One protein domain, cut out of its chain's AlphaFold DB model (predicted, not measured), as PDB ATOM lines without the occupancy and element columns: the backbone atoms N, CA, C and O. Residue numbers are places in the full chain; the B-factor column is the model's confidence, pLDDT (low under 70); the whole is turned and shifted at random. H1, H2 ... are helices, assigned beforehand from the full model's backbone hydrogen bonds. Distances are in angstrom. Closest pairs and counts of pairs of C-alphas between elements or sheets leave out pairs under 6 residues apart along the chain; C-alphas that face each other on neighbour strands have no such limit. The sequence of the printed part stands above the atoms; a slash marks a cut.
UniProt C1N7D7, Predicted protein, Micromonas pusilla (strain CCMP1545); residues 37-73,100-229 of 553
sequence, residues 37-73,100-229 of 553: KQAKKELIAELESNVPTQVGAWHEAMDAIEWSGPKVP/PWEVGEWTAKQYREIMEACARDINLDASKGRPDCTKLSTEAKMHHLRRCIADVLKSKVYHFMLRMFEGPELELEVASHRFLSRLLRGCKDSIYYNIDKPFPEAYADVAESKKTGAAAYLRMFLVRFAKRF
ATOM      1  N   LYS A  37      13.713  16.777  18.288       65.69
ATOM      2  CA  LYS A  37      12.634  16.402  19.213       65.69
ATOM      3  C   LYS A  37      11.811  17.607  19.683       65.69
ATOM      4  O   LYS A  37      10.601  17.480  19.844       65.69
ATOM      5  N   GLN A  38      12.464  18.740  19.916       68.31
ATOM      6  CA  GLN A  38      11.825  19.987  20.322       68.31
ATOM      7  C   GLN A  38      11.065  20.625  19.152       68.31
ATOM      8  O   GLN A  38       9.883  20.908  19.311       68.31
ATOM      9  N   ALA A  39      11.675  20.688  17.964       67.00
ATOM     10  CA  ALA A  39      11.023  21.172  16.742       67.00
ATOM     11  C   ALA A  39       9.747  20.377  16.411       67.00
ATOM     12  O   ALA A  39       8.702  20.949  16.121       67.00
ATOM     13  N   LYS A  40       9.785  19.046  16.561       69.44
ATOM     14  CA  LYS A  40       8.609  18.187  16.362       69.44
ATOM     15  C   LYS A  40       7.488  18.446  17.377       69.44
ATOM     16  O   LYS A  40       6.317  18.299  17.044       69.44
ATOM     17  N   LYS A  41       7.833  18.787  18.623       74.06
ATOM     18  CA  LYS A  41       6.854  19.112  19.674       74.06
ATOM     19  C   LYS A  41       6.218  20.482  19.432       74.06
ATOM     20  O   LYS A  41       5.015  20.616  19.614       74.06
ATOM     21  N   GLU A  42       7.019  21.459  19.018       74.88
ATOM     22  CA  GLU A  42       6.557  22.797  18.633       74.88
ATOM     23  C   GLU A  42       5.630  22.722  17.416       74.88
ATOM     24  O   GLU A  42       4.550  23.297  17.458       74.88
ATOM     25  N   LEU A  43       5.971  21.907  16.409       72.19
ATOM     26  CA  LEU A  43       5.107  21.676  15.251       72.19
ATOM     27  C   LEU A  43       3.766  21.036  15.643       72.19
ATOM     28  O   LEU A  43       2.732  21.474  15.170       72.19
ATOM     29  N   ILE A  44       3.745  20.043  16.540       73.62
ATOM     30  CA  ILE A  44       2.479  19.465  17.038       73.62
ATOM     31  C   ILE A  44       1.620  20.528  17.735       73.62
ATOM     32  O   ILE A  44       0.418  20.581  17.501       73.62
ATOM     33  N   ALA A  45       2.226  21.368  18.578       75.62
ATOM     34  CA  ALA A  45       1.500  22.427  19.273       75.62
ATOM     35  C   ALA A  45       0.945  23.480  18.298       75.62
ATOM     36  O   ALA A  45      -0.192  23.901  18.466       75.62
ATOM     37  N   GLU A  46       1.719  23.847  17.273       76.06
ATOM     38  CA  GLU A  46       1.304  24.743  16.186       76.06
ATOM     39  C   GLU A  46       0.120  24.162  15.398       76.06
ATOM     40  O   GLU A  46      -0.846  24.867  15.116       76.06
ATOM     41  N   LEU A  47       0.168  22.866  15.074       73.00
ATOM     42  CA  LEU A  47      -0.910  22.186  14.358       73.00
ATOM     43  C   LEU A  47      -2.201  22.092  15.186       73.00
ATOM     44  O   LEU A  47      -3.280  22.275  14.635       73.00
ATOM     45  N   GLU A  48      -2.103  21.860  16.498       78.38
ATOM     46  CA  GLU A  48      -3.270  21.863  17.393       78.38
ATOM     47  C   GLU A  48      -3.868  23.251  17.601       78.38
ATOM     48  O   GLU A  48      -5.085  23.404  17.634       78.38
ATOM     49  N   SER A  49      -3.035  24.284  17.752       71.38
ATOM     50  CA  SER A  49      -3.536  25.643  17.982       71.38
ATOM     51  C   SER A  49      -4.202  26.251  16.749       71.38
ATOM     52  O   SER A  49      -4.965  27.202  16.883       71.38
ATOM     53  N   ASN A  50      -3.906  25.711  15.564       68.38
ATOM     54  CA  ASN A  50      -4.365  26.222  14.277       68.38
ATOM     55  C   ASN A  50      -5.437  25.336  13.635       68.38
ATOM     56  O   ASN A  50      -5.568  25.366  12.417       68.38
ATOM     57  N   VAL A  51      -6.184  24.538  14.404       72.19
ATOM     58  CA  VAL A  51      -7.359  23.836  13.870       72.19
ATOM     59  C   VAL A  51      -8.476  24.867  13.688       72.19
ATOM     60  O   VAL A  51      -9.044  25.328  14.681       72.19
ATOM     61  N   PRO A  52      -8.799  25.287  12.452       67.38
ATOM     62  CA  PRO A  52      -9.897  26.200  12.235       67.38
ATOM     63  C   PRO A  52     -11.204  25.449  12.474       67.38
ATOM     64  O   PRO A  52     -11.354  24.281  12.104       67.38
ATOM     65  N   THR A  53     -12.192  26.148  13.024       65.69
ATOM     66  CA  THR A  53     -13.571  25.671  12.958       65.69
ATOM     67  C   THR A  53     -13.935  25.519  11.482       65.69
ATOM     68  O   THR A  53     -13.764  26.452  10.700       65.69
ATOM     69  N   GLN A  54     -14.383  24.333  11.078       62.81
ATOM     70  CA  GLN A  54     -14.850  24.097   9.715       62.81
ATOM     71  C   GLN A  54     -16.055  25.017   9.443       62.81
ATOM     72  O   GLN A  54     -17.087  24.896  10.097       62.81
ATOM     73  N   VAL A  55     -15.918  25.932   8.481       58.50
ATOM     74  CA  VAL A  55     -16.992  26.816   8.004       58.50
ATOM     75  C   VAL A  55     -17.158  26.580   6.504       58.50
ATOM     76  O   VAL A  55     -16.157  26.433   5.806       58.50
ATOM     77  N   GLY A  56     -18.394  26.532   6.006       69.56
ATOM     78  CA  GLY A  56     -18.687  26.279   4.588       69.56
ATOM     79  C   GLY A  56     -19.189  24.861   4.318       69.56
ATOM     80  O   GLY A  56     -19.605  24.154   5.238       69.56
ATOM     81  N   ALA A  57     -19.201  24.453   3.048       80.75
ATOM     82  CA  ALA A  57     -19.732  23.145   2.680       80.75
ATOM     83  C   ALA A  57     -18.810  22.011   3.161       80.75
ATOM     84  O   ALA A  57     -17.588  22.142   3.205       80.75
ATOM     85  N   TRP A  58     -19.377  20.845   3.481       83.31
ATOM     86  CA  TRP A  58     -18.617  19.713   4.028       83.31
ATOM     87  C   TRP A  58     -17.518  19.173   3.092       83.31
ATOM     88  O   TRP A  58     -16.622  18.468   3.546       83.31
ATOM     89  N   HIS A  59     -17.570  19.454   1.792       82.69
ATOM     90  CA  HIS A  59     -16.554  19.039   0.818       82.69
ATOM     91  C   HIS A  59     -15.491  20.124   0.571       82.69
ATOM     92  O   HIS A  59     -14.560  19.929  -0.212       82.69
ATOM     93  N   GLU A  60     -15.604  21.276   1.236       83.44
ATOM     94  CA  GLU A  60     -14.597  22.332   1.217       83.44
ATOM     95  C   GLU A  60     -13.612  22.124   2.371       83.44
ATOM     96  O   GLU A  60     -13.994  21.922   3.523       83.44
ATOM     97  N   ALA A  61     -12.315  22.144   2.071       81.75
ATOM     98  CA  ALA A  61     -11.272  22.104   3.087       81.75
ATOM     99  C   ALA A  61     -10.663  23.501   3.240       81.75
ATOM    100  O   ALA A  61     -10.134  24.052   2.273       81.75
ATOM    101  N   MET A  62     -10.719  24.049   4.455       76.38
ATOM    102  CA  MET A  62      -9.979  25.259   4.828       76.38
ATOM    103  C   MET A  62      -8.476  24.989   4.701       76.38
ATOM    104  O   MET A  62      -8.021  23.939   5.147       76.38
ATOM    105  N   ASP A  63      -7.716  25.913   4.111       78.31
ATOM    106  CA  ASP A  63      -6.260  25.804   3.914       78.31
ATOM    107  C   ASP A  63      -5.813  24.530   3.173       78.31
ATOM    108  O   ASP A  63      -4.861  23.848   3.584       78.31
ATOM    109  N   ALA A  64      -6.523  24.183   2.096       83.69
ATOM    110  CA  ALA A  64      -6.193  23.052   1.232       83.69
ATOM    111  C   ALA A  64      -4.710  23.062   0.822       83.69
ATOM    112  O   ALA A  64      -4.172  24.089   0.403       83.69
ATOM    113  N   ILE A  65      -4.055  21.907   0.941       82.69
ATOM    114  CA  ILE A  65      -2.676  21.740   0.474       82.69
ATOM    115  C   ILE A  65      -2.717  21.595  -1.045       82.69
ATOM    116  O   ILE A  65      -3.506  20.807  -1.571       82.69
ATOM    117  N   GLU A  66      -1.873  22.353  -1.741       80.69
ATOM    118  CA  GLU A  66      -1.739  22.239  -3.190       80.69
ATOM    119  C   GLU A  66      -1.289  20.822  -3.569       80.69
ATOM    120  O   GLU A  66      -0.351  20.269  -2.993       80.69
ATOM    121  N   TRP A  67      -1.993  20.218  -4.522       87.12
ATOM    122  CA  TRP A  67      -1.745  18.852  -4.967       87.12
ATOM    123  C   TRP A  67      -1.058  18.864  -6.331       87.12
ATOM    124  O   TRP A  67      -1.663  19.278  -7.320       87.12
ATOM    125  N   SER A  68       0.191  18.386  -6.398       85.44
ATOM    126  CA  SER A  68       0.972  18.310  -7.641       85.44
ATOM    127  C   SER A  68       0.859  16.947  -8.342       85.44
ATOM    128  O   SER A  68       1.499  16.738  -9.377       85.44
ATOM    129  N   GLY A  69       0.162  15.980  -7.744       86.88
ATOM    130  CA  GLY A  69       0.034  14.627  -8.278       86.88
ATOM    131  C   GLY A  69      -1.095  14.476  -9.304       86.88
ATOM    132  O   GLY A  69      -1.731  15.456  -9.697       86.88
ATOM    133  N   PRO A  70      -1.376  13.239  -9.749       88.06
ATOM    134  CA  PRO A  70      -2.430  12.987 -10.725       88.06
ATOM    135  C   PRO A  70      -3.804  13.350 -10.152       88.06
ATOM    136  O   PRO A  70      -4.051  13.225  -8.947       88.06
ATOM    137  N   LYS A  71      -4.707  13.802 -11.027       89.44
ATOM    138  CA  LYS A  71      -6.096  14.107 -10.661       89.44
ATOM    139  C   LYS A  71      -6.822  12.847 -10.187       89.44
ATOM    140  O   LYS A  71      -6.448  11.731 -10.547       89.44
ATOM    141  N   VAL A  72      -7.893  13.039  -9.418       89.06
ATOM    142  CA  VAL A  72      -8.826  11.946  -9.115       89.06
ATOM    143  C   VAL A  72      -9.339  11.358 -10.438       89.06
ATOM    144  O   VAL A  72      -9.724  12.137 -11.310       89.06
ATOM    145  N   PRO A  73      -9.329  10.025 -10.622       85.00
ATOM    146  CA  PRO A  73      -9.705   9.422 -11.895       85.00
ATOM    147  C   PRO A  73     -11.159   9.728 -12.264       85.00
ATOM    148  O   PRO A  73     -12.067   9.436 -11.493       85.00
ATOM    149  N   PRO A 100       4.042  -6.868 -10.307       36.81
ATOM    150  CA  PRO A 100       4.448  -6.001 -11.422       36.81
ATOM    151  C   PRO A 100       4.288  -4.491 -11.202       36.81
ATOM    152  O   PRO A 100       4.886  -3.718 -11.941       36.81
ATOM    153  N   TRP A 101       3.553  -4.048 -10.179       40.16
ATOM    154  CA  TRP A 101       3.563  -2.648  -9.720       40.16
ATOM    155  C   TRP A 101       4.679  -2.336  -8.707       40.16
ATOM    156  O   TRP A 101       4.837  -1.202  -8.280       40.16
ATOM    157  N   GLU A 102       5.441  -3.339  -8.282       35.81
ATOM    158  CA  GLU A 102       6.554  -3.251  -7.332       35.81
ATOM    159  C   GLU A 102       7.921  -3.441  -8.041       35.81
ATOM    160  O   GLU A 102       8.964  -3.484  -7.391       35.81
ATOM    161  N   VAL A 103       7.956  -3.575  -9.374       35.38
ATOM    162  CA  VAL A 103       9.164  -3.902 -10.166       35.38
ATOM    163  C   VAL A 103       9.514  -2.756 -11.122       35.38
ATOM    164  O   VAL A 103       8.670  -1.940 -11.465       35.38
ATOM    165  N   GLY A 104      10.782  -2.694 -11.549       33.84
ATOM    166  CA  GLY A 104      11.381  -1.643 -12.385       33.84
ATOM    167  C   GLY A 104      10.737  -1.344 -13.747       33.84
ATOM    168  O   GLY A 104      11.062  -0.302 -14.308       33.84
ATOM    169  N   GLU A 105       9.805  -2.161 -14.245       43.03
ATOM    170  CA  GLU A 105       8.877  -1.761 -15.311       43.03
ATOM    171  C   GLU A 105       7.487  -1.595 -14.702       43.03
ATOM    172  O   GLU A 105       6.832  -2.556 -14.299       43.03
ATOM    173  N   TRP A 106       7.087  -0.334 -14.566       47.88
ATOM    174  CA  TRP A 106       5.864   0.077 -13.899       47.88
ATOM    175  C   TRP A 106       4.657  -0.316 -14.728       47.88
ATOM    176  O   TRP A 106       4.313   0.373 -15.682       47.88
ATOM    177  N   THR A 107       3.973  -1.370 -14.299       49.19
ATOM    178  CA  THR A 107       2.593  -1.626 -14.728       49.19
ATOM    179  C   THR A 107       1.584  -0.835 -13.893       49.19
ATOM    180  O   THR A 107       0.410  -1.095 -14.024       49.19
ATOM    181  N   ALA A 108       2.000   0.075 -12.996       61.84
ATOM    182  CA  ALA A 108       1.080   0.895 -12.195       61.84
ATOM    183  C   ALA A 108       1.547   2.351 -12.052       61.84
ATOM    184  O   ALA A 108       1.963   2.817 -10.983       61.84
ATOM    185  N   LYS A 109       1.574   3.061 -13.179       74.19
ATOM    186  CA  LYS A 109       2.146   4.409 -13.303       74.19
ATOM    187  C   LYS A 109       1.515   5.445 -12.357       74.19
ATOM    188  O   LYS A 109       2.250   6.194 -11.713       74.19
ATOM    189  N   GLN A 110       0.192   5.473 -12.221       78.56
ATOM    190  CA  GLN A 110      -0.512   6.451 -11.385       78.56
ATOM    191  C   GLN A 110      -0.214   6.244  -9.898       78.56
ATOM    192  O   GLN A 110      -0.065   7.213  -9.155       78.56
ATOM    193  N   TYR A 111      -0.055   4.992  -9.453       76.94
ATOM    194  CA  TYR A 111       0.331   4.687  -8.070       76.94
ATOM    195  C   TYR A 111       1.668   5.336  -7.712       76.94
ATOM    196  O   TYR A 111       1.807   5.966  -6.661       76.94
ATOM    197  N   ARG A 112       2.647   5.213  -8.612       75.94
ATOM    198  CA  ARG A 112       3.952   5.854  -8.463       75.94
ATOM    199  C   ARG A 112       3.852   7.366  -8.405       75.94
ATOM    200  O   ARG A 112       4.409   7.964  -7.488       75.94
ATOM    201  N   GLU A 113       3.136   7.969  -9.344       83.06
ATOM    202  CA  GLU A 113       2.975   9.423  -9.402       83.06
ATOM    203  C   GLU A 113       2.316   9.973  -8.127       83.06
ATOM    204  O   GLU A 113       2.765  10.989  -7.595       83.06
ATOM    205  N   ILE A 114       1.320   9.266  -7.575       86.00
ATOM    206  CA  ILE A 114       0.694   9.605  -6.287       86.00
ATOM    207  C   ILE A 114       1.718   9.558  -5.154       86.00
ATOM    208  O   ILE A 114       1.777  10.486  -4.348       86.00
ATOM    209  N   MET A 115       2.513   8.491  -5.061       79.62
ATOM    210  CA  MET A 115       3.493   8.342  -3.983       79.62
ATOM    211  C   MET A 115       4.607   9.385  -4.066       79.62
ATOM    212  O   MET A 115       4.979   9.962  -3.044       79.62
ATOM    213  N   GLU A 116       5.119   9.655  -5.266       80.50
ATOM    214  CA  GLU A 116       6.129  10.687  -5.497       80.50
ATOM    215  C   GLU A 116       5.585  12.085  -5.163       80.50
ATOM    216  O   GLU A 116       6.276  12.856  -4.498       80.50
ATOM    217  N   ALA A 117       4.342  12.396  -5.546       85.31
ATOM    218  CA  ALA A 117       3.675  13.642  -5.164       85.31
ATOM    219  C   ALA A 117       3.468  13.737  -3.648       85.31
ATOM    220  O   ALA A 117       3.847  14.727  -3.037       85.31
ATOM    221  N   CYS A 118       2.990  12.677  -2.991       80.75
ATOM    222  CA  CYS A 118       2.835  12.667  -1.534       80.75
ATOM    223  C   CYS A 118       4.173  12.841  -0.798       80.75
ATOM    224  O   CYS A 118       4.225  13.494   0.243       80.75
ATOM    225  N   ALA A 119       5.266  12.283  -1.323       76.38
ATOM    226  CA  ALA A 119       6.593  12.465  -0.742       76.38
ATOM    227  C   ALA A 119       7.103  13.916  -0.854       76.38
ATOM    228  O   ALA A 119       7.876  14.343   0.010       76.38
ATOM    229  N   ARG A 120       6.678  14.661  -1.888       75.44
ATOM    230  CA  ARG A 120       7.028  16.073  -2.118       75.44
ATOM    231  C   ARG A 120       6.084  17.043  -1.406       75.44
ATOM    232  O   ARG A 120       6.538  17.837  -0.588       75.44
ATOM    233  N   ASP A 121       4.791  16.950  -1.701       66.44
ATOM    234  CA  ASP A 121       3.785  17.993  -1.460       66.44
ATOM    235  C   ASP A 121       3.203  17.927  -0.044       66.44
ATOM    236  O   ASP A 121       2.801  18.930   0.538       66.44
ATOM    237  N   ILE A 122       3.182  16.731   0.547       59.09
ATOM    238  CA  ILE A 122       2.603  16.485   1.876       59.09
ATOM    239  C   ILE A 122       3.683  16.604   2.979       59.09
ATOM    240  O   ILE A 122       3.452  16.358   4.165       59.09
ATOM    241  N   ASN A 123       4.892  17.033   2.608       53.22
ATOM    242  CA  ASN A 123       5.992  17.248   3.532       53.22
ATOM    243  C   ASN A 123       5.865  18.637   4.183       53.22
ATOM    244  O   ASN A 123       6.393  19.627   3.679       53.22
ATOM    245  N   LEU A 124       5.161  18.713   5.317       55.38
ATOM    246  CA  LEU A 124       5.145  19.911   6.158       55.38
ATOM    247  C   LEU A 124       6.579  20.226   6.623       55.38
ATOM    248  O   LEU A 124       7.134  19.501   7.442       55.38
ATOM    249  N   ASP A 125       7.157  21.286   6.052       49.06
ATOM    250  CA  ASP A 125       8.446  21.915   6.372       49.06
ATOM    251  C   ASP A 125       9.639  20.950   6.583       49.06
ATOM    252  O   ASP A 125       9.875  20.396   7.663       49.06
ATOM    253  N   ALA A 126      10.484  20.829   5.552       47.88
ATOM    254  CA  ALA A 126      11.708  20.022   5.574       47.88
ATOM    255  C   ALA A 126      12.676  20.375   6.729       47.88
ATOM    256  O   ALA A 126      13.488  19.530   7.115       47.88
ATOM    257  N   SER A 127      12.587  21.587   7.295       50.75
ATOM    258  CA  SER A 127      13.421  22.043   8.414       50.75
ATOM    259  C   SER A 127      12.886  21.624   9.794       50.75
ATOM    260  O   SER A 127      13.680  21.359  10.702       50.75
ATOM    261  N   LYS A 128      11.559  21.494   9.946       48.16
ATOM    262  CA  LYS A 128      10.879  21.089  11.195       48.16
ATOM    263  C   LYS A 128      10.648  19.573  11.277       48.16
ATOM    264  O   LYS A 128      10.528  19.022  12.375       48.16
ATOM    265  N   GLY A 129      10.685  18.890  10.130       55.38
ATOM    266  CA  GLY A 129      10.487  17.448  10.003       55.38
ATOM    267  C   GLY A 129       9.012  17.042  10.050       55.38
ATOM    268  O   GLY A 129       8.152  17.812  10.465       55.38
ATOM    269  N   ARG A 130       8.714  15.797   9.651       63.03
ATOM    270  CA  ARG A 130       7.331  15.306   9.544       63.03
ATOM    271  C   ARG A 130       6.635  15.264  10.919       63.03
ATOM    272  O   ARG A 130       7.138  14.583  11.833       63.03
ATOM    273  N   PRO A 131       5.490  15.953  11.092       64.81
ATOM    274  CA  PRO A 131       4.731  15.902  12.332       64.81
ATOM    275  C   PRO A 131       4.186  14.495  12.567       64.81
ATOM    276  O   PRO A 131       3.807  13.770  11.650       64.81
ATOM    277  N   ASP A 132       4.178  14.092  13.832       73.06
ATOM    278  CA  ASP A 132       3.614  12.811  14.245       73.06
ATOM    279  C   ASP A 132       2.139  12.997  14.560       73.06
ATOM    280  O   ASP A 132       1.775  13.304  15.697       73.06
ATOM    281  N   CYS A 133       1.312  12.827  13.527       75.31
ATOM    282  CA  CYS A 133      -0.132  13.029  13.611       75.31
ATOM    283  C   CYS A 133      -0.805  12.130  14.641       75.31
ATOM    284  O   CYS A 133      -1.887  12.468  15.103       75.31
ATOM    285  N   THR A 134      -0.174  11.029  15.066       74.81
ATOM    286  CA  THR A 134      -0.742  10.139  16.090       74.81
ATOM    287  C   THR A 134      -0.983  10.855  17.420       74.81
ATOM    288  O   THR A 134      -1.877  10.469  18.172       74.81
ATOM    289  N   LYS A 135      -0.227  11.930  17.675       82.81
ATOM    290  CA  LYS A 135      -0.291  12.742  18.895       82.81
ATOM    291  C   LYS A 135      -1.267  13.907  18.818       82.81
ATOM    292  O   LYS A 135      -1.432  14.593  19.822       82.81
ATOM    293  N   LEU A 136      -1.860  14.131  17.650       83.69
ATOM    294  CA  LEU A 136      -2.878  15.148  17.470       83.69
ATOM    295  C   LEU A 136      -4.222  14.686  18.066       83.69
ATOM    296  O   LEU A 136      -4.490  13.485  18.195       83.69
ATOM    297  N   SER A 137      -5.070  15.642  18.419       85.31
ATOM    298  CA  SER A 137      -6.476  15.454  18.738       85.31
ATOM    299  C   SER A 137      -7.222  14.883  17.525       85.31
ATOM    300  O   SER A 137      -6.789  15.008  16.378       85.31
ATOM    301  N   THR A 138      -8.354  14.217  17.757       85.06
ATOM    302  CA  THR A 138      -9.166  13.648  16.666       85.06
ATOM    303  C   THR A 138      -9.630  14.725  15.683       85.06
ATOM    304  O   THR A 138      -9.625  14.497  14.474       85.06
ATOM    305  N   GLU A 139      -9.982  15.904  16.195       84.38
ATOM    306  CA  GLU A 139     -10.420  17.045  15.393       84.38
ATOM    307  C   GLU A 139      -9.285  17.570  14.506       84.38
ATOM    308  O   GLU A 139      -9.451  17.662  13.288       84.38
ATOM    309  N   ALA A 140      -8.094  17.775  15.078       85.12
ATOM    310  CA  ALA A 140      -6.905  18.161  14.323       85.12
ATOM    311  C   ALA A 140      -6.540  17.125  13.252       85.12
ATOM    312  O   ALA A 140      -6.261  17.484  12.106       85.12
ATOM    313  N   LYS A 141      -6.584  15.826  13.585       89.25
ATOM    314  CA  LYS A 141      -6.325  14.746  12.618       89.25
ATOM    315  C   LYS A 141      -7.285  14.816  11.434       89.25
ATOM    316  O   LYS A 141      -6.855  14.744  10.282       89.25
ATOM    317  N   MET A 142      -8.578  14.957  11.712       88.81
ATOM    318  CA  MET A 142      -9.609  15.028  10.681       88.81
ATOM    319  C   MET A 142      -9.417  16.255   9.788       88.81
ATOM    320  O   MET A 142      -9.428  16.138   8.562       88.81
ATOM    321  N   HIS A 143      -9.175  17.416  10.397       86.94
ATOM    322  CA  HIS A 143      -8.908  18.657   9.684       86.94
ATOM    323  C   HIS A 143      -7.688  18.532   8.752       86.94
ATOM    324  O   HIS A 143      -7.777  18.825   7.557       86.94
ATOM    325  N   HIS A 144      -6.568  18.008   9.256       86.81
ATOM    326  CA  HIS A 144      -5.357  17.811   8.459       86.81
ATOM    327  C   HIS A 144      -5.526  16.814   7.318       86.81
ATOM    328  O   HIS A 144      -5.008  17.051   6.228       86.81
ATOM    329  N   LEU A 145      -6.253  15.716   7.541       90.62
ATOM    330  CA  LEU A 145      -6.550  14.778   6.468       90.62
ATOM    331  C   LEU A 145      -7.340  15.478   5.363       90.62
ATOM    332  O   LEU A 145      -6.912  15.435   4.214       90.62
ATOM    333  N   ARG A 146      -8.427  16.179   5.711       90.94
ATOM    334  CA  ARG A 146      -9.292  16.902   4.760       90.94
ATOM    335  C   ARG A 146      -8.508  17.906   3.916       90.94
ATOM    336  O   ARG A 146      -8.716  17.967   2.709       90.94
ATOM    337  N   ARG A 147      -7.540  18.606   4.516       87.50
ATOM    338  CA  ARG A 147      -6.615  19.503   3.803       87.50
ATOM    339  C   ARG A 147      -5.785  18.811   2.728       87.50
ATOM    340  O   ARG A 147      -5.607  19.375   1.655       87.50
ATOM    341  N   CYS A 148      -5.289  17.604   2.997       88.75
ATOM    342  CA  CYS A 148      -4.489  16.828   2.041       88.75
ATOM    343  C   CYS A 148      -5.298  16.233   0.885       88.75
ATOM    344  O   CYS A 148      -4.712  15.815  -0.116       88.75
ATOM    345  N   ILE A 149      -6.615  16.112   1.048       92.31
ATOM    346  CA  ILE A 149      -7.506  15.431   0.102       92.31
ATOM    347  C   ILE A 149      -8.617  16.361  -0.407       92.31
ATOM    348  O   ILE A 149      -9.682  15.895  -0.799       92.31
ATOM    349  N   ALA A 150      -8.402  17.676  -0.382       90.56
ATOM    350  CA  ALA A 150      -9.432  18.671  -0.679       90.56
ATOM    351  C   ALA A 150     -10.064  18.512  -2.077       90.56
ATOM    352  O   ALA A 150     -11.266  18.696  -2.241       90.56
ATOM    353  N   ASP A 151      -9.271  18.144  -3.082       90.12
ATOM    354  CA  ASP A 151      -9.729  17.791  -4.430       90.12
ATOM    355  C   ASP A 151     -10.541  16.485  -4.446       90.12
ATOM    356  O   ASP A 151     -11.563  16.398  -5.126       90.12
ATOM    357  N   VAL A 152     -10.141  15.489  -3.648       93.50
ATOM    358  CA  VAL A 152     -10.863  14.217  -3.502       93.50
ATOM    359  C   VAL A 152     -12.256  14.437  -2.931       93.50
ATOM    360  O   VAL A 152     -13.214  13.874  -3.460       93.50
ATOM    361  N   LEU A 153     -12.380  15.283  -1.901       92.44
ATOM    362  CA  LEU A 153     -13.658  15.590  -1.251       92.44
ATOM    363  C   LEU A 153     -14.696  16.168  -2.215       92.44
ATOM    364  O   LEU A 153     -15.877  16.059  -1.928       92.44
ATOM    365  N   LYS A 154     -14.272  16.763  -3.336       88.94
ATOM    366  CA  LYS A 154     -15.154  17.351  -4.355       88.94
ATOM    367  C   LYS A 154     -15.493  16.389  -5.496       88.94
ATOM    368  O   LYS A 154     -16.287  16.727  -6.371       88.94
ATOM    369  N   SER A 155     -14.865  15.217  -5.540       89.94
ATOM    370  CA  SER A 155     -14.948  14.321  -6.693       89.94
ATOM    371  C   SER A 155     -16.204  13.440  -6.673       89.94
ATOM    372  O   SER A 155     -16.548  12.830  -5.657       89.94
ATOM    373  N   LYS A 156     -16.850  13.286  -7.840       89.12
ATOM    374  CA  LYS A 156     -18.008  12.386  -8.011       89.12
ATOM    375  C   LYS A 156     -17.656  10.931  -7.658       89.12
ATOM    376  O   LYS A 156     -18.466  10.237  -7.050       89.12
ATOM    377  N   VAL A 157     -16.431  10.486  -7.955       90.44
ATOM    378  CA  VAL A 157     -15.955   9.129  -7.622       90.44
ATOM    379  C   VAL A 157     -15.890   8.898  -6.116       90.44
ATOM    380  O   VAL A 157     -16.342   7.858  -5.640       90.44
ATOM    381  N   TYR A 158     -15.387   9.871  -5.350       92.44
ATOM    382  CA  TYR A 158     -15.401   9.791  -3.892       92.44
ATOM    383  C   TYR A 158     -16.834   9.764  -3.351       92.44
ATOM    384  O   TYR A 158     -17.145   8.950  -2.488       92.44
ATOM    385  N   HIS A 159     -17.739  10.578  -3.900       92.00
ATOM    386  CA  HIS A 159     -19.145  10.573  -3.485       92.00
ATOM    387  C   HIS A 159     -19.838   9.234  -3.766       92.00
ATOM    388  O   HIS A 159     -20.555   8.725  -2.906       92.00
ATOM    389  N   PHE A 160     -19.605   8.631  -4.935       90.69
ATOM    390  CA  PHE A 160     -20.115   7.296  -5.253       90.69
ATOM    391  C   PHE A 160     -19.553   6.232  -4.296       90.69
ATOM    392  O   PHE A 160     -20.307   5.431  -3.744       90.69
ATOM    393  N   MET A 161     -18.248   6.281  -4.016       89.00
ATOM    394  CA  MET A 161     -17.605   5.410  -3.031       89.00
ATOM    395  C   MET A 161     -18.256   5.539  -1.647       89.00
ATOM    396  O   MET A 161     -18.561   4.527  -1.025       89.00
ATOM    397  N   LEU A 162     -18.535   6.753  -1.166       88.81
ATOM    398  CA  LEU A 162     -19.219   6.940   0.118       88.81
ATOM    399  C   LEU A 162     -20.594   6.261   0.145       88.81
ATOM    400  O   LEU A 162     -20.898   5.556   1.104       88.81
ATOM    401  N   ARG A 163     -21.388   6.389  -0.926       87.44
ATOM    402  CA  ARG A 163     -22.700   5.723  -1.036       87.44
ATOM    403  C   ARG A 163     -22.589   4.203  -0.995       87.44
ATOM    404  O   ARG A 163     -23.447   3.545  -0.417       87.44
ATOM    405  N   MET A 164     -21.532   3.647  -1.583       84.44
ATOM    406  CA  MET A 164     -21.270   2.211  -1.529       84.44
ATOM    407  C   MET A 164     -20.876   1.731  -0.127       84.44
ATOM    408  O   MET A 164     -21.397   0.723   0.334       84.44
ATOM    409  N   PHE A 165     -19.956   2.431   0.542       81.44
ATOM    410  CA  PHE A 165     -19.339   1.965   1.794       81.44
ATOM    411  C   PHE A 165     -20.101   2.348   3.069       81.44
ATOM    412  O   PHE A 165     -19.893   1.728   4.116       81.44
ATOM    413  N   GLU A 166     -20.911   3.405   3.018       81.56
ATOM    414  CA  GLU A 166     -21.632   3.953   4.177       81.56
ATOM    415  C   GLU A 166     -23.156   3.839   4.031       81.56
ATOM    416  O   GLU A 166     -23.884   4.031   5.005       81.56
ATOM    417  N   GLY A 167     -23.630   3.488   2.833       81.19
ATOM    418  CA  GLY A 167     -25.039   3.336   2.500       81.19
ATOM    419  C   GLY A 167     -25.572   4.511   1.669       81.19
ATOM    420  O   GLY A 167     -25.194   5.663   1.902       81.19
ATOM    421  N   PRO A 168     -26.456   4.251   0.692       84.75
ATOM    422  CA  PRO A 168     -26.948   5.274  -0.228       84.75
ATOM    423  C   PRO A 168     -27.905   6.276   0.426       84.75
ATOM    424  O   PRO A 168     -28.007   7.394  -0.072       84.75
ATOM    425  N   GLU A 169     -28.571   5.907   1.527       82.56
ATOM    426  CA  GLU A 169     -29.475   6.803   2.265       82.56
ATOM    427  C   GLU A 169     -28.747   7.792   3.184       82.56
ATOM    428  O   GLU A 169     -29.376   8.708   3.711       82.56
ATOM    429  N   LEU A 170     -27.452   7.594   3.446       83.75
ATOM    430  CA  LEU A 170     -26.724   8.429   4.393       83.75
ATOM    431  C   LEU A 170     -26.276   9.738   3.734       83.75
ATOM    432  O   LEU A 170     -25.675   9.734   2.660       83.75
ATOM    433  N   GLU A 171     -26.500  10.856   4.427       87.75
ATOM    434  CA  GLU A 171     -25.979  12.162   4.018       87.75
ATOM    435  C   GLU A 171     -24.460  12.108   3.811       87.75
ATOM    436  O   GLU A 171     -23.717  11.621   4.671       87.75
ATOM    437  N   LEU A 172     -23.985  12.636   2.677       88.31
ATOM    438  CA  LEU A 172     -22.579  12.510   2.271       88.31
ATOM    439  C   LEU A 172     -21.600  13.119   3.279       88.31
ATOM    440  O   LEU A 172     -20.494  12.610   3.429       88.31
ATOM    441  N   GLU A 173     -22.001  14.170   3.992       89.50
ATOM    442  CA  GLU A 173     -21.201  14.760   5.067       89.50
ATOM    443  C   GLU A 173     -20.930  13.750   6.190       89.50
ATOM    444  O   GLU A 173     -19.781  13.532   6.589       89.50
ATOM    445  N   VAL A 174     -21.987  13.082   6.658       87.50
ATOM    446  CA  VAL A 174     -21.910  12.077   7.724       87.50
ATOM    447  C   VAL A 174     -21.145  10.849   7.232       87.50
ATOM    448  O   VAL A 174     -20.272  10.342   7.940       87.50
ATOM    449  N   ALA A 175     -21.424  10.405   6.004       87.12
ATOM    450  CA  ALA A 175     -20.711   9.315   5.348       87.12
ATOM    451  C   ALA A 175     -19.207   9.613   5.237       87.12
ATOM    452  O   ALA A 175     -18.375   8.797   5.631       87.12
ATOM    453  N   SER A 176     -18.842  10.814   4.777       90.06
ATOM    454  CA  SER A 176     -17.451  11.251   4.648       90.06
ATOM    455  C   SER A 176     -16.742  11.245   5.998       90.06
ATOM    456  O   SER A 176     -15.663  10.664   6.123       90.06
ATOM    457  N   HIS A 177     -17.357  11.817   7.035       88.06
ATOM    458  CA  HIS A 177     -16.769  11.839   8.371       88.06
ATOM    459  C   HIS A 177     -16.509  10.425   8.920       88.06
ATOM    460  O   HIS A 177     -15.421  10.148   9.440       88.06
ATOM    461  N   ARG A 178     -17.480   9.512   8.777       85.06
ATOM    462  CA  ARG A 178     -17.352   8.106   9.200       85.06
ATOM    463  C   ARG A 178     -16.250   7.386   8.433       85.06
ATOM    464  O   ARG A 178     -15.352   6.802   9.049       85.06
ATOM    465  N   PHE A 179     -16.261   7.505   7.108       87.25
ATOM    466  CA  PHE A 179     -15.279   6.879   6.237       87.25
ATOM    467  C   PHE A 179     -13.858   7.341   6.569       87.25
ATOM    468  O   PHE A 179     -12.968   6.518   6.787       87.25
ATOM    469  N   LEU A 180     -13.641   8.657   6.672       90.31
ATOM    470  CA  LEU A 180     -12.330   9.228   6.987       90.31
ATOM    471  C   LEU A 180     -11.858   8.828   8.389       90.31
ATOM    472  O   LEU A 180     -10.679   8.539   8.579       90.31
ATOM    473  N   SER A 181     -12.770   8.723   9.358       86.69
ATOM    474  CA  SER A 181     -12.440   8.243  10.706       86.69
ATOM    475  C   SER A 181     -12.010   6.774  10.707       86.69
ATOM    476  O   SER A 181     -11.086   6.391  11.429       86.69
ATOM    477  N   ARG A 182     -12.655   5.920   9.901       82.50
ATOM    478  CA  ARG A 182     -12.243   4.518   9.708       82.50
ATOM    479  C   ARG A 182     -10.894   4.422   8.985       82.50
ATOM    480  O   ARG A 182     -10.024   3.669   9.422       82.50
ATOM    481  N   LEU A 183     -10.683   5.242   7.956       85.94
ATOM    482  CA  LEU A 183      -9.416   5.334   7.233       85.94
ATOM    483  C   LEU A 183      -8.258   5.730   8.163       85.94
ATOM    484  O   LEU A 183      -7.230   5.056   8.170       85.94
ATOM    485  N   LEU A 184      -8.435   6.768   8.991       87.44
ATOM    486  CA  LEU A 184      -7.437   7.187   9.981       87.44
ATOM    487  C   LEU A 184      -7.089   6.044  10.935       87.44
ATOM    488  O   LEU A 184      -5.914   5.699  11.061       87.44
ATOM    489  N   ARG A 185      -8.098   5.390  11.528       83.69
ATOM    490  CA  ARG A 185      -7.896   4.242  12.428       83.69
ATOM    491  C   ARG A 185      -7.064   3.142  11.768       83.69
ATOM    492  O   ARG A 185      -6.076   2.682  12.344       83.69
ATOM    493  N   GLY A 186      -7.420   2.741  10.549       77.06
ATOM    494  CA  GLY A 186      -6.713   1.669   9.849       77.06
ATOM    495  C   GLY A 186      -5.357   2.076   9.251       77.06
ATOM    496  O   GLY A 186      -4.531   1.204   8.976       77.06
ATOM    497  N   CYS A 187      -5.077   3.376   9.133       82.00
ATOM    498  CA  CYS A 187      -3.749   3.943   8.877       82.00
ATOM    499  C   CYS A 187      -3.002   4.325  10.168       82.00
ATOM    500  O   CYS A 187      -1.979   5.006  10.103       82.00
ATOM    501  N   LYS A 188      -3.473   3.894  11.349       83.75
ATOM    502  CA  LYS A 188      -2.840   4.183  12.648       83.75
ATOM    503  C   LYS A 188      -2.673   5.670  12.933       83.75
ATOM    504  O   LYS A 188      -1.639   6.090  13.442       83.75
ATOM    505  N   ASP A 189      -3.688   6.446  12.569       87.06
ATOM    506  CA  ASP A 189      -3.733   7.905  12.651       87.06
ATOM    507  C   ASP A 189      -2.597   8.610  11.892       87.06
ATOM    508  O   ASP A 189      -2.338   9.800  12.082       87.06
ATOM    509  N   SER A 190      -1.905   7.882  11.014       86.81
ATOM    510  CA  SER A 190      -0.920   8.439  10.103       86.81
ATOM    511  C   SER A 190      -1.649   9.068   8.926       86.81
ATOM    512  O   SER A 190      -2.332   8.383   8.165       86.81
ATOM    513  N   ILE A 191      -1.517  10.381   8.777       88.44
ATOM    514  CA  ILE A 191      -2.128  11.134   7.671       88.44
ATOM    515  C   ILE A 191      -1.163  11.196   6.492       88.44
ATOM    516  O   ILE A 191      -1.549  10.984   5.341       88.44
ATOM    517  N   TYR A 192       0.097  11.468   6.811       85.31
ATOM    518  CA  TYR A 192       1.142  11.795   5.858       85.31
ATOM    519  C   TYR A 192       1.935  10.575   5.419       85.31
ATOM    520  O   TYR A 192       2.098   9.603   6.161       85.31
ATOM    521  N   TYR A 193       2.490  10.678   4.217       81.62
ATOM    522  CA  TYR A 193       3.438   9.708   3.706       81.62
ATOM    523  C   TYR A 193       4.723   9.747   4.542       81.62
ATOM    524  O   TYR A 193       5.385  10.776   4.667       81.62
ATOM    525  N   ASN A 194       5.074   8.615   5.141       77.50
ATOM    526  CA  ASN A 194       6.114   8.447   6.160       77.50
ATOM    527  C   ASN A 194       7.193   7.434   5.751       77.50
ATOM    528  O   ASN A 194       7.976   6.992   6.590       77.50
ATOM    529  N   ILE A 195       7.265   7.086   4.466       75.38
ATOM    530  CA  ILE A 195       8.365   6.287   3.925       75.38
ATOM    531  C   ILE A 195       9.556   7.224   3.695       75.38
ATOM    532  O   ILE A 195       9.421   8.297   3.098       75.38
ATOM    533  N   ASP A 196      10.701   6.847   4.257       72.19
ATOM    534  CA  ASP A 196      11.952   7.612   4.313       72.19
ATOM    535  C   ASP A 196      13.040   7.042   3.391       72.19
ATOM    536  O   ASP A 196      14.203   7.437   3.456       72.19
ATOM    537  N   LYS A 197      12.649   6.125   2.505       70.00
ATOM    538  CA  LYS A 197      13.513   5.491   1.512       70.00
ATOM    539  C   LYS A 197      13.344   6.155   0.145       70.00
ATOM    540  O   LYS A 197      12.236   6.582  -0.184       70.00
ATOM    541  N   PRO A 198      14.403   6.219  -0.676       66.12
ATOM    542  CA  PRO A 198      14.262   6.617  -2.068       66.12
ATOM    543  C   PRO A 198      13.476   5.557  -2.849       66.12
ATOM    544  O   PRO A 198      13.465   4.372  -2.505       66.12
ATOM    545  N   PHE A 199      12.846   5.960  -3.946       60.59
ATOM    546  CA  PHE A 199      12.351   4.997  -4.924       60.59
ATOM    547  C   PHE A 199      13.547   4.331  -5.631       60.59
ATOM    548  O   PHE A 199      14.500   5.032  -5.971       60.59
ATOM    549  N   PRO A 200      13.540   3.001  -5.855       57.50
ATOM    550  CA  PRO A 200      12.423   2.064  -5.693       57.50
ATOM    551  C   PRO A 200      12.324   1.349  -4.328       57.50
ATOM    552  O   PRO A 200      11.421   0.547  -4.111       57.50
ATOM    553  N   GLU A 201      13.222   1.606  -3.381       60.31
ATOM    554  CA  GLU A 201      13.238   0.911  -2.081       60.31
ATOM    555  C   GLU A 201      12.012   1.226  -1.211       60.31
ATOM    556  O   GLU A 201      11.594   0.398  -0.397       60.31
ATOM    557  N   ALA A 202      11.409   2.398  -1.414       63.25
ATOM    558  CA  ALA A 202      10.164   2.803  -0.777       63.25
ATOM    559  C   ALA A 202       9.002   1.825  -1.021       63.25
ATOM    560  O   ALA A 202       8.167   1.657  -0.138       63.25
ATOM    561  N   TYR A 203       8.960   1.132  -2.168       59.19
ATOM    562  CA  TYR A 203       7.814   0.299  -2.556       59.19
ATOM    563  C   TYR A 203       7.561  -0.883  -1.628       59.19
ATOM    564  O   TYR A 203       6.412  -1.235  -1.383       59.19
ATOM    565  N   ALA A 204       8.617  -1.439  -1.036       57.78
ATOM    566  CA  ALA A 204       8.485  -2.515  -0.062       57.78
ATOM    567  C   ALA A 204       7.684  -2.085   1.188       57.78
ATOM    568  O   ALA A 204       7.058  -2.909   1.853       57.78
ATOM    569  N   ASP A 205       7.672  -0.787   1.492       64.44
ATOM    570  CA  ASP A 205       7.024  -0.224   2.674       64.44
ATOM    571  C   ASP A 205       5.623   0.346   2.403       64.44
ATOM    572  O   ASP A 205       4.923   0.689   3.353       64.44
ATOM    573  N   VAL A 206       5.188   0.416   1.139       64.75
ATOM    574  CA  VAL A 206       3.895   1.010   0.732       64.75
ATOM    575  C   VAL A 206       2.703   0.191   1.215       64.75
ATOM    576  O   VAL A 206       1.621   0.721   1.472       64.75
ATOM    577  N   ALA A 207       2.899  -1.110   1.385       60.91
ATOM    578  CA  ALA A 207       1.863  -1.983   1.902       60.91
ATOM    579  C   ALA A 207       1.634  -1.814   3.423       60.91
ATOM    580  O   ALA A 207       0.624  -2.252   3.959       60.91
ATOM    581  N   GLU A 208       2.524  -1.115   4.137       70.56
ATOM    582  CA  GLU A 208       2.258  -0.688   5.511       70.56
ATOM    583  C   GLU A 208       1.451   0.616   5.486       70.56
ATOM    584  O   GLU A 208       2.009   1.706   5.347       70.56
ATOM    585  N   SER A 209       0.128   0.522   5.660       74.12
ATOM    586  CA  SER A 209      -0.783   1.678   5.599       74.12
ATOM    587  C   SER A 209      -0.409   2.803   6.578       74.12
ATOM    588  O   SER A 209      -0.622   3.977   6.275       74.12
ATOM    589  N   LYS A 210       0.226   2.475   7.713       78.88
ATOM    590  CA  LYS A 210       0.790   3.451   8.663       78.88
ATOM    591  C   LYS A 210       1.927   4.272   8.053       78.88
ATOM    592  O   LYS A 210       2.066   5.455   8.356       78.88
ATOM    593  N   LYS A 211       2.766   3.657   7.219       78.31
ATOM    594  CA  LYS A 211       3.864   4.341   6.527       78.31
ATOM    595  C   LYS A 211       3.368   5.079   5.290       78.31
ATOM    596  O   LYS A 211       3.821   6.186   5.043       78.31
ATOM    597  N   THR A 212       2.428   4.506   4.550       78.81
ATOM    598  CA  THR A 212       1.809   5.166   3.394       78.81
ATOM    599  C   THR A 212       1.015   6.406   3.798       78.81
ATOM    600  O   THR A 212       1.082   7.422   3.111       78.81
ATOM    601  N   GLY A 213       0.322   6.353   4.936       84.31
ATOM    602  CA  GLY A 213      -0.526   7.439   5.420       84.31
ATOM    603  C   GLY A 213      -1.878   7.497   4.707       84.31
ATOM    604  O   GLY A 213      -2.019   7.102   3.549       84.31
ATOM    605  N   ALA A 214      -2.891   7.995   5.414       88.25
ATOM    606  CA  ALA A 214      -4.279   8.021   4.963       88.25
ATOM    607  C   ALA A 214      -4.478   8.777   3.639       88.25
ATOM    608  O   ALA A 214      -5.242   8.319   2.791       88.25
ATOM    609  N   ALA A 215      -3.780   9.900   3.429       89.94
ATOM    610  CA  ALA A 215      -3.946  10.707   2.220       89.94
ATOM    611  C   ALA A 215      -3.471   9.964   0.957       89.94
ATOM    612  O   ALA A 215      -4.226   9.835  -0.008       89.94
ATOM    613  N   ALA A 216      -2.249   9.421   0.979       86.56
ATOM    614  CA  ALA A 216      -1.714   8.649  -0.143       86.56
ATOM    615  C   ALA A 216      -2.510   7.354  -0.355       86.56
ATOM    616  O   ALA A 216      -2.816   6.992  -1.492       86.56
ATOM    617  N   TYR A 217      -2.892   6.688   0.742       85.25
ATOM    618  CA  TYR A 217      -3.685   5.466   0.697       85.25
ATOM    619  C   TYR A 217      -5.023   5.684  -0.019       85.25
ATOM    620  O   TYR A 217      -5.349   4.931  -0.933       85.25
ATOM    621  N   LEU A 218      -5.775   6.729   0.348       88.94
ATOM    622  CA  LEU A 218      -7.072   7.027  -0.267       88.94
ATOM    623  C   LEU A 218      -6.946   7.316  -1.764       88.94
ATOM    624  O   LEU A 218      -7.733   6.808  -2.555       88.94
ATOM    625  N   ARG A 219      -5.942   8.097  -2.171       90.62
ATOM    626  CA  ARG A 219      -5.723   8.410  -3.588       90.62
ATOM    627  C   ARG A 219      -5.416   7.159  -4.405       90.62
ATOM    628  O   ARG A 219      -6.036   6.946  -5.442       90.62
ATOM    629  N   MET A 220      -4.520   6.301  -3.915       82.50
ATOM    630  CA  MET A 220      -4.238   5.013  -4.557       82.50
ATOM    631  C   MET A 220      -5.493   4.135  -4.602       82.50
ATOM    632  O   MET A 220      -5.806   3.541  -5.636       82.50
ATOM    633  N   PHE A 221      -6.254   4.093  -3.506       81.31
ATOM    634  CA  PHE A 221      -7.507   3.350  -3.448       81.31
ATOM    635  C   PHE A 221      -8.495   3.810  -4.527       81.31
ATOM    636  O   PHE A 221      -9.057   2.963  -5.218       81.31
ATOM    637  N   LEU A 222      -8.641   5.120  -4.748       86.31
ATOM    638  CA  LEU A 222      -9.545   5.668  -5.763       86.31
ATOM    639  C   LEU A 222      -9.167   5.283  -7.200       86.31
ATOM    640  O   LEU A 222     -10.065   5.072  -8.009       86.31
ATOM    641  N   VAL A 223      -7.879   5.103  -7.512       82.75
ATOM    642  CA  VAL A 223      -7.430   4.577  -8.819       82.75
ATOM    643  C   VAL A 223      -7.968   3.165  -9.060       82.75
ATOM    644  O   VAL A 223      -8.553   2.879 -10.104       82.75
ATOM    645  N   ARG A 224      -7.844   2.277  -8.066       76.81
ATOM    646  CA  ARG A 224      -8.392   0.911  -8.157       76.81
ATOM    647  C   ARG A 224      -9.912   0.899  -8.133       76.81
ATOM    648  O   ARG A 224     -10.529   0.133  -8.870       76.81
ATOM    649  N   PHE A 225     -10.507   1.748  -7.304       81.31
ATOM    650  CA  PHE A 225     -11.948   1.879  -7.194       81.31
ATOM    651  C   PHE A 225     -12.559   2.299  -8.535       81.31
ATOM    652  O   PHE A 225     -13.440   1.606  -9.026       81.31
ATOM    653  N   ALA A 226     -12.017   3.332  -9.188       84.00
ATOM    654  CA  ALA A 226     -12.448   3.768 -10.518       84.00
ATOM    655  C   ALA A 226     -12.235   2.695 -11.595       84.00
ATOM    656  O   ALA A 226     -12.937   2.673 -12.599       84.00
ATOM    657  N   LYS A 227     -11.297   1.766 -11.400       79.81
ATOM    658  CA  LYS A 227     -11.121   0.645 -12.320       79.81
ATOM    659  C   LYS A 227     -12.209  -0.424 -12.190       79.81
ATOM    660  O   LYS A 227     -12.686  -0.967 -13.190       79.81
ATOM    661  N   ARG A 228     -12.602  -0.751 -10.957       80.75
ATOM    662  CA  ARG A 228     -13.721  -1.669 -10.702       80.75
ATOM    663  C   ARG A 228     -15.065  -1.009 -11.013       80.75
ATOM    664  O   ARG A 228     -15.932  -1.701 -11.536       80.75
ATOM    665  N   PHE A 229     -15.208   0.282 -10.731       84.50
ATOM    666  CA  PHE A 229     -16.416   1.088 -10.905       84.50
ATOM    667  C   PHE A 229     -16.108   2.289 -11.823       84.50
ATOM    668  O   PHE A 229     -15.915   3.404 -11.337       84.50
TER     669      PHE A 229
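Overview. This is residues 37 to 73 and 100 to 229 of the 553 residues of the protein "Predicted protein" of Micromonas pusilla (strain CCMP1545) (UniProt C1N7D7). Three helices, H8, H4 and H5, make a triangle: H4 crosses the last part of H8, H5 folds back from the end of H4, and the last turns of H5 come near the beginning of H8. H2 lies side by side with H8, running the opposite way, while H1 is out at the rim, near the beginning of H3, with long loops joining the parts. The printed part has 167 residues with eight named helices, H1 to H8 in order along the chain, and no named strand; the class is all helix. It is compact, with a radius of gyration of the C-alphas of 15.8 A, and spans 44 by 44 by 25 A, only just flat.

Along the chain. H8, residues 214 to 228, is 20.7 A long, from C-alpha 214 at (-4.279, 8.021, 4.963) to C-alpha 228 at (-13.721, -1.669, -10.702). H5, residues 172 to 186, is also 20.7 A. H4 is residues 156 to 166, 15.3 A, and H3 residues 138 to 148, 15.7 A. H2, residues 109 to 121, is 18.1 A. H1, residues 37 to 49, is 18.7 A and begins at C-alpha 37 at (12.634, 16.402, 19.213). H6 is residues 201 to 205, 7.9 A, and H7 residues 209 to 212, 4.9 A.

Arrangement. H8 is the hub, touching three helices. H2 touches it at a shallow tilt of 19 degrees, opposite ways, closest at the C-alphas of Tyr 111 and Met 220, 5.8 A. H4 touches residues 222 to 226 of H8 alone, about perpendicular at 85 degrees, with C-alphas 157 and 226 closest at 7.0 A. H3 and H8 only just touch, only at their ends, with 3 pairs of C-alphas within 8 A; Cys 148 and Ala 215 are closest, 6.1 A. Helix packing is only just mostly crossed. H4 and H5 touch at 74 degrees, about perpendicular, closest at C-alphas 166 and 175, 5.6 A. H1 is close to but not clearly touching H3, C-alphas 48 and 140 being closest at 6.0 A. H6 is close to but not clearly touching H7, with C-alphas 205 and 211 closest at 6.8 A. In H1, H2, H3, H4, H5 and H8 every O i to N i+4 pair is within hydrogen-bond range; H6 has 0 of 1, with 1 of 2 O i to N i+3 pairs, and H7 is too short for an O i to N i+4 pair.

Size, cuts and confidence. The two C-alphas farthest apart, Gln 38 and Glu 169, are 47.0 A apart. Residues 74 to 99 are not printed, and C-alphas 73 and 100 are 20.9 A apart across this cut. The links H2 to H3 and H5 to H6 are long. Mean pLDDT of the printed part is 77.0; 40 residues are under 70, among them 100 to 108, 121 to 131 and 198 to 207.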